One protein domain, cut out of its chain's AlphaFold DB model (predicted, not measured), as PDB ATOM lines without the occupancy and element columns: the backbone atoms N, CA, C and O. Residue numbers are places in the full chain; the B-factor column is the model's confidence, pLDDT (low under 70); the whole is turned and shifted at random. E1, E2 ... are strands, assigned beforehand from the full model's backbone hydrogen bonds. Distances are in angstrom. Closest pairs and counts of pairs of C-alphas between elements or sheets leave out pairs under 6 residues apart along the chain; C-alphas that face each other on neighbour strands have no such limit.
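What this domain is: This is residues 93 to 147 of the 147 residues of an uncharacterized protein of Clostridiaceae bacterium (UniProt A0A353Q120). Two small antiparallel sheets make a sandwich that is only partly face to face: E1, E2, E3 and E4 form a twisted wall, and the sheet E5, E6, E7 crosses it, with E5 on the side toward E1 and E2, and E7 far from that wall. The chain passes once between the sheets, from E4 to E5. The printed part has 55 residues with no named helix and seven named strands, E1 to E7 in chain order, and its class is all strand. The sheet orders are E1 - E2 - E3 - E4 and E5 - E6 - E7. The whole is compact, with a radius of gyration of the C-alphas of 10.5 A, yet elongated in outline, spanning 32 by 20 by 18 A.

How they stand to each other: Start at residues 93 to 96, strand E1, which forms an antiparallel hairpin with E2, residues 99 to 103; N 94 and O 101 are 3.0 A apart, within hydrogen-bond range. E2 forms the next hairpin with E3, residues 107 to 110, where N 102 and O 109 are 2.9 A apart. E3 forms another with E4, residues 116 to 118; look there for N 108 and O 117, 2.8 A apart. These four strands are a meander, each the antiparallel neighbour of the one before, and from edge to edge their lines turn by 82 degrees. Go on to the second meander: E5, residues 124 to 128, E6, residues 132 to 136, and E7, residues 142 to 146. Find N 126 and O 134 of E5 and E6 at 2.8 A, and N 133 and O 145 of E6 and E7 at 2.8 A. The two sheets are a sandwich, two sheets face to face, with their best planes 29 degrees apart and the strands of the one at 49 degrees to those of the other. The closest C-alphas of E1 and E5 are those of Phe 96 and Asp 127, 7.2 A apart. E2 and E5 are near each other, with 6 pairs of C-alphas within 10 A, while E3 and E7 are apart.

Where its parts are: Find C-alpha 93 at (-23.165, -5.014, 17.370); from there E1 runs 9.9 A to C-alpha 96. E2 covers 12.5 A, E3 9.8 A and E4 6.4 A. E5 begins at C-alpha 124 at (-26.311, 3.936, 24.111) and runs 11.5 A. E6 covers 13.4 A, and E7 covers 13.5 A to C-alpha 146 at (-27.526, 14.418, 11.929).

The domain as a whole: The C-alphas of Thr 113 and Glu 139 are the two farthest apart, at 32.6 A. The printed part has no cut, and its six links are tight. Its mean pLDDT is 91.4, and no printed residue is under 70.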
ATOM      1  N   ILE A  93     -22.697  -4.872  18.743       94.94
ATOM      2  CA  ILE A  93     -23.165  -5.014  17.370       94.94
ATOM      3  C   ILE A  93     -24.597  -4.492  17.287       94.94
ATOM      4  O   ILE A  93     -25.500  -5.065  17.898       94.94
ATOM      5  N   LEU A  94     -24.810  -3.487  16.443       94.19
ATOM      6  CA  LEU A  94     -26.137  -3.015  16.069       94.19
ATOM      7  C   LEU A  94     -26.515  -3.608  14.710       94.19
ATOM      8  O   LEU A  94     -25.797  -3.429  13.729       94.19
ATOM      9  N   SER A  95     -27.652  -4.297  14.644       92.19
ATOM     10  CA  SER A  95     -28.219  -4.796  13.390       92.19
ATOM     11  C   SER A  95     -29.666  -4.352  13.285       92.19
ATOM     12  O   SER A  95     -30.517  -4.802  14.056       92.19
ATOM     13  N   PHE A  96     -29.938  -3.448  12.350       86.75
ATOM     14  CA  PHE A  96     -31.271  -2.901  12.144       86.75
ATOM     15  C   PHE A  96     -31.474  -2.503  10.685       86.75
ATOM     16  O   PHE A  96     -30.557  -2.012  10.031       86.75
ATOM     17  N   ASP A  97     -32.678  -2.750  10.168       84.62
ATOM     18  CA  ASP A  97     -33.092  -2.392   8.805       84.62
ATOM     19  C   ASP A  97     -32.066  -2.748   7.708       84.62
ATOM     20  O   ASP A  97     -31.716  -1.949   6.841       84.62
ATOM     21  N   ASN A  98     -31.562  -3.986   7.740       87.62
ATOM     22  CA  ASN A  98     -30.588  -4.502   6.769       87.62
ATOM     23  C   ASN A  98     -29.240  -3.756   6.753       87.62
ATOM     24  O   ASN A  98     -28.560  -3.752   5.722       87.62
ATOM     25  N   ARG A  99     -28.876  -3.129   7.874       91.38
ATOM     26  CA  ARG A  99     -27.572  -2.513   8.117       91.38
ATOM     27  C   ARG A  99     -26.946  -3.131   9.352       91.38
ATOM     28  O   ARG A  99     -27.640  -3.403  10.337       91.38
ATOM     29  N   ASN A 100     -25.639  -3.340   9.302       95.44
ATOM     30  CA  ASN A 100     -24.896  -3.961  10.378       95.44
ATOM     31  C   ASN A 100     -23.727  -3.069  10.775       95.44
ATOM     32  O   ASN A 100     -22.857  -2.755   9.967       95.44
ATOM     33  N   TYR A 101     -23.685  -2.700  12.049       96.31
ATOM     34  CA  TYR A 101     -22.640  -1.858  12.599       96.31
ATOM     35  C   TYR A 101     -21.895  -2.576  13.715       96.31
ATOM     36  O   TYR A 101     -22.501  -3.120  14.641       96.31
ATOM     37  N   LEU A 102     -20.567  -2.532  13.648       96.62
ATOM     38  CA  LEU A 102     -19.716  -2.801  14.803       96.62
ATOM     39  C   LEU A 102     -19.550  -1.499  15.581       96.62
ATOM     40  O   LEU A 102     -19.099  -0.497  15.023       96.62
ATOM     41  N   ILE A 103     -19.924  -1.510  16.854       95.38
ATOM     42  CA  ILE A 103     -19.903  -0.322  17.701       95.38
ATOM     43  C   ILE A 103     -18.595  -0.291  18.491       95.38
ATOM     44  O   ILE A 103     -18.296  -1.229  19.228       95.38
ATOM     45  N   TYR A 104     -17.838   0.793  18.354       94.50
ATOM     46  CA  TYR A 104     -16.629   1.095  19.126       94.50
ATOM     47  C   TYR A 104     -16.921   2.219  20.124       94.50
ATOM     48  O   TYR A 104     -18.066   2.645  20.277       94.50
ATOM     49  N   ASP A 105     -15.909   2.694  20.844       91.25
ATOM     50  CA  ASP A 105     -16.114   3.735  21.855       91.25
ATOM     51  C   ASP A 105     -16.556   5.068  21.248       91.25
ATOM     52  O   ASP A 105     -17.488   5.680  21.764       91.25
ATOM     53  N   ASN A 106     -15.940   5.463  20.130       92.25
ATOM     54  CA  ASN A 106     -16.105   6.773  19.495       92.25
ATOM     55  C   ASN A 106     -16.536   6.718  18.018       92.25
ATOM     56  O   ASN A 106     -16.726   7.766  17.398       92.25
ATOM     57  N   TYR A 107     -16.704   5.529  17.431       93.94
ATOM     58  CA  TYR A 107     -17.299   5.380  16.098       93.94
ATOM     59  C   TYR A 107     -18.126   4.095  15.957       93.94
ATOM     60  O   TYR A 107     -17.934   3.115  16.675       93.94
ATOM     61  N   ALA A 108     -19.029   4.086  14.984       94.94
ATOM     62  CA  ALA A 108     -19.687   2.897  14.462       94.94
ATOM     63  C   ALA A 108     -19.113   2.570  13.077       94.94
ATOM     64  O   ALA A 108     -18.988   3.453  12.230       94.94
ATOM     65  N   TYR A 109     -18.746   1.311  12.846       95.81
ATOM     66  CA  TYR A 109     -18.242   0.824  11.561       95.81
ATOM     67  C   TYR A 109     -19.345   0.088  10.811       95.81
ATOM     68  O   TYR A 109     -19.832  -0.930  11.303       95.81
ATOM     69  N   ASN A 110     -19.713   0.584   9.634       94.81
ATOM     70  CA  ASN A 110     -20.657  -0.068   8.736       94.81
ATOM     71  C   ASN A 110     -19.984  -1.284   8.083       94.81
ATOM     72  O   ASN A 110     -19.005  -1.143   7.352       94.81
ATOM     73  N   VAL A 111     -20.499  -2.482   8.354       95.81
ATOM     74  CA  VAL A 111     -19.910  -3.734   7.863       95.81
ATOM     75  C   VAL A 111     -20.060  -3.860   6.349       95.81
ATOM     76  O   VAL A 111     -19.173  -4.403   5.699       95.81
ATOM     77  N   GLU A 112     -21.152  -3.355   5.782       92.75
ATOM     78  CA  GLU A 112     -21.444  -3.451   4.355       92.75
ATOM     79  C   GLU A 112     -20.649  -2.462   3.500       92.75
ATOM     80  O   GLU A 112     -20.262  -2.807   2.384       92.75
ATOM     81  N   THR A 113     -20.434  -1.236   3.984       92.62
ATOM     82  CA  THR A 113     -19.780  -0.171   3.199       92.62
ATOM     83  C   THR A 113     -18.337   0.096   3.610       92.62
ATOM     84  O   THR A 113     -17.566   0.625   2.815       92.62
ATOM     85  N   GLY A 114     -17.951  -0.279   4.831       92.56
ATOM     86  CA  GLY A 114     -16.656   0.058   5.419       92.56
ATOM     87  C   GLY A 114     -16.578   1.469   6.009       92.56
ATOM     88  O   GLY A 114     -15.527   1.860   6.524       92.56
ATOM     89  N   ASP A 115     -17.673   2.232   5.961       92.75
ATOM     90  CA  ASP A 115     -17.709   3.601   6.467       92.75
ATOM     91  C   ASP A 115     -17.640   3.648   7.995       92.75
ATOM     92  O   ASP A 115     -18.162   2.779   8.701       92.75
ATOM     93  N   LYS A 116     -17.031   4.716   8.515       94.56
ATOM     94  CA  LYS A 116     -16.996   5.023   9.947       94.56
ATOM     95  C   LYS A 116     -17.856   6.246  10.226       94.56
ATOM     96  O   LYS A 116     -17.652   7.297   9.628       94.56
ATOM     97  N   ILE A 117     -18.780   6.107  11.166       92.94
ATOM     98  CA  ILE A 117     -19.640   7.187  11.650       92.94
ATOM     99  C   ILE A 117     -19.163   7.535  13.052       92.94
ATOM    100  O   ILE A 117     -19.162   6.667  13.921       92.94
ATOM    101  N   ASN A 118     -18.741   8.776  13.279       92.81
ATOM    102  CA  ASN A 118     -18.385   9.222  14.624       92.81
ATOM    103  C   ASN A 118     -19.633   9.199  15.510       92.81
ATOM    104  O   ASN A 118     -20.698   9.647  15.091       92.81
ATOM    105  N   ILE A 119     -19.492   8.680  16.725       91.19
ATOM    106  CA  ILE A 119     -20.586   8.574  17.694       91.19
ATOM    107  C   ILE A 119     -20.180   9.228  19.007       91.19
ATOM    108  O   ILE A 119     -18.996   9.332  19.332       91.19
ATOM    109  N   LYS A 120     -21.172   9.664  19.778       87.88
ATOM    110  CA  LYS A 120     -20.931  10.207  21.114       87.88
ATOM    111  C   LYS A 120     -20.528   9.109  22.089       87.88
ATOM    112  O   LYS A 120     -21.173   8.063  22.168       87.88
ATOM    113  N   ASN A 121     -19.498   9.405  22.874       82.06
ATOM    114  CA  ASN A 121     -19.125   8.596  24.027       82.06
ATOM    115  C   ASN A 121     -20.256   8.628  25.073       82.06
ATOM    116  O   ASN A 121     -21.054   9.567  25.111       82.06
ATOM    117  N   ASP A 122     -20.303   7.608  25.930       80.81
ATOM    118  CA  ASP A 122     -21.211   7.521  27.086       80.81
ATOM    119  C   ASP A 122     -22.716   7.593  26.753       80.81
ATOM    120  O   ASP A 122     -23.545   7.916  27.608       80.81
ATOM    121  N   MET A 123     -23.084   7.274  25.511       85.06
ATOM    122  CA  MET A 123     -24.468   7.127  25.073       85.06
ATOM    123  C   MET A 123     -24.700   5.743  24.470       85.06
ATOM    124  O   MET A 123     -23.857   5.220  23.737       85.06
ATOM    125  N   ASP A 124     -25.873   5.176  24.741       87.62
ATOM    126  CA  ASP A 124     -26.311   3.936  24.111       87.62
ATOM    127  C   ASP A 124     -26.879   4.258  22.729       87.62
ATOM    128  O   ASP A 124     -27.741   5.131  22.586       87.62
ATOM    129  N   ILE A 125     -26.410   3.554  21.701       91.56
ATOM    130  CA  ILE A 125     -26.930   3.716  20.341       91.56
ATOM    131  C   ILE A 125     -28.193   2.878  20.200       91.56
ATOM    132  O   ILE A 125     -28.182   1.672  20.434       91.56
ATOM    133  N   ILE A 126     -29.276   3.532  19.789       90.56
ATOM    134  CA  ILE A 126     -30.561   2.889  19.520       90.56
ATOM    135  C   ILE A 126     -30.682   2.534  18.042       90.56
ATOM    136  O   ILE A 126     -31.088   1.420  17.720       90.56
ATOM    137  N   ASP A 127     -30.341   3.470  17.153       90.56
ATOM    138  CA  ASP A 127     -30.424   3.267  15.706       90.56
ATOM    139  C   ASP A 127     -29.435   4.171  14.956       90.56
ATOM    140  O   ASP A 127     -29.052   5.243  15.435       90.56
ATOM    141  N   ILE A 128     -29.043   3.737  13.762       91.62
ATOM    142  CA  ILE A 128     -28.256   4.503  12.800       91.62
ATOM    143  C   ILE A 128     -28.989   4.434  11.464       91.62
ATOM    144  O   ILE A 128     -29.118   3.379  10.842       91.62
ATOM    145  N   THR A 129     -29.455   5.593  11.019       88.75
ATOM    146  CA  THR A 129     -30.078   5.781   9.712       88.75
ATOM    147  C   THR A 129     -29.096   6.433   8.746       88.75
ATOM    148  O   THR A 129     -28.035   6.908   9.140       88.75
ATOM    149  N   ASP A 130     -29.490   6.550   7.480       83.81
ATOM    150  CA  ASP A 130     -28.662   7.184   6.447       83.81
ATOM    151  C   ASP A 130     -28.388   8.677   6.709       83.81
ATOM    152  O   ASP A 130     -27.545   9.268   6.045       83.81
ATOM    153  N   LYS A 131     -29.128   9.309   7.629       89.31
ATOM    154  CA  LYS A 131     -29.028  10.750   7.910       89.31
ATOM    155  C   LYS A 131     -28.788  11.070   9.376       89.31
ATOM    156  O   LYS A 131     -28.543  12.228   9.694       89.31
ATOM    157  N   GLN A 132     -28.991  10.108  10.272       93.31
ATOM    158  CA  GLN A 132     -29.098  10.380  11.701       93.31
ATOM    159  C   GLN A 132     -28.611   9.214  12.551       93.31
ATOM    160  O   GLN A 132     -28.928   8.065  12.244       93.31
ATOM    161  N   VAL A 133     -27.955   9.527  13.667       93.00
ATOM    162  CA  VAL A 133     -27.737   8.603  14.787       93.00
ATOM    163  C   VAL A 133     -28.732   8.926  15.896       93.00
ATOM    164  O   VAL A 133     -28.901  10.089  16.275       93.00
ATOM    165  N   ILE A 134     -29.394   7.895  16.418       93.38
ATOM    166  CA  ILE A 134     -30.341   8.000  17.527       93.38
ATOM    167  C   ILE A 134     -29.710   7.367  18.761       93.38
ATOM    168  O   ILE A 134     -29.373   6.182  18.771       93.38
ATOM    169  N   TYR A 135     -29.599   8.157  19.820       93.75
ATOM    170  CA  TYR A 135     -28.999   7.766  21.086       93.75
ATOM    171  C   TYR A 135     -30.014   7.746  22.214       93.75
ATOM    172  O   TYR A 135     -31.055   8.408  22.162       93.75
ATOM    173  N   LYS A 136     -29.629   7.077  23.295       92.44
ATOM    174  CA  LYS A 136     -30.280   7.112  24.592       92.44
ATOM    175  C   LYS A 136     -29.227   7.346  25.675       92.44
ATOM    176  O   LYS A 136     -28.195   6.684  25.694       92.44
ATOM    177  N   ASN A 137     -29.477   8.298  26.570       89.31
ATOM    178  CA  ASN A 137     -28.608   8.512  27.731       89.31
ATOM    179  C   ASN A 137     -29.036   7.648  28.936       89.31
ATOM    180  O   ASN A 137     -30.070   6.975  28.908       89.31
ATOM    181  N   SER A 138     -28.282   7.735  30.035       89.31
ATOM    182  CA  SER A 138     -28.569   7.033  31.297       89.31
ATOM    183  C   SER A 138     -29.924   7.389  31.932       89.31
ATOM    184  O   SER A 138     -30.488   6.589  32.674       89.31
ATOM    185  N   GLU A 139     -30.490   8.555  31.607       92.38
ATOM    186  CA  GLU A 139     -31.832   8.983  32.031       92.38
ATOM    187  C   GLU A 139     -32.949   8.496  31.087       92.38
ATOM    188  O   GLU A 139     -34.109   8.870  31.250       92.38
ATOM    189  N   ASN A 140     -32.625   7.663  30.096       88.31
ATOM    190  CA  ASN A 140     -33.525   7.211  29.033       88.31
ATOM    191  C   ASN A 140     -34.048   8.321  28.100       88.31
ATOM    192  O   ASN A 140     -35.027   8.104  27.384       88.31
ATOM    193  N   LYS A 141     -33.410   9.494  28.070       92.62
ATOM    194  CA  LYS A 141     -33.741  10.563  27.118       92.62
ATOM    195  C   LYS A 141     -33.125  10.260  25.758       92.62
ATOM    196  O   LYS A 141     -31.962   9.864  25.676       92.62
ATOM    197  N   LEU A 142     -33.919  10.471  24.710       93.50
ATOM    198  CA  LEU A 142     -33.497  10.270  23.329       93.50
ATOM    199  C   LEU A 142     -32.823  11.522  22.774       93.50
ATOM    200  O   LEU A 142     -33.313  12.636  22.967       93.50
ATOM    201  N   PHE A 143     -31.733  11.319  22.044       92.94
ATOM    202  CA  PHE A 143     -31.024  12.369  21.319       92.94
ATOM    203  C   PHE A 143     -30.862  11.953  19.865       92.94
ATOM    204  O   PHE A 143     -30.601  10.789  19.579       92.94
ATOM    205  N   ILE A 144     -31.008  12.913  18.960       93.75
ATOM    206  CA  ILE A 144     -30.860  12.699  17.522       93.75
ATOM    207  C   ILE A 144     -29.742  13.613  17.041       93.75
ATOM    208  O   ILE A 144     -29.731  14.807  17.345       93.75
ATOM    209  N   GLU A 145     -28.802  13.045  16.303       92.12
ATOM    210  CA  GLU A 145     -27.684  13.751  15.689       92.12
ATOM    211  C   GLU A 145     -27.712  13.503  14.188       92.12
ATOM    212  O   GLU A 145     -27.877  12.361  13.772       92.12
ATOM    213  N   ASN A 146     -27.580  14.557  13.383       91.12
ATOM    214  CA  ASN A 146     -27.526  14.418  11.929       91.12
ATOM    215  C   ASN A 146     -26.094  14.085  11.480       91.12
ATOM    216  O   ASN A 146     -25.141  14.594  12.071       91.12
ATOM    217  N   ILE A 147     -25.978  13.266  10.433       84.31
ATOM    218  CA  ILE A 147     -24.729  12.840   9.781       84.31
ATOM    219  C   ILE A 147     -24.565  13.593   8.458       84.31
ATOM    220  O   ILE A 147     -25.591  13.769   7.756       84.31
TER     221      ILE A 147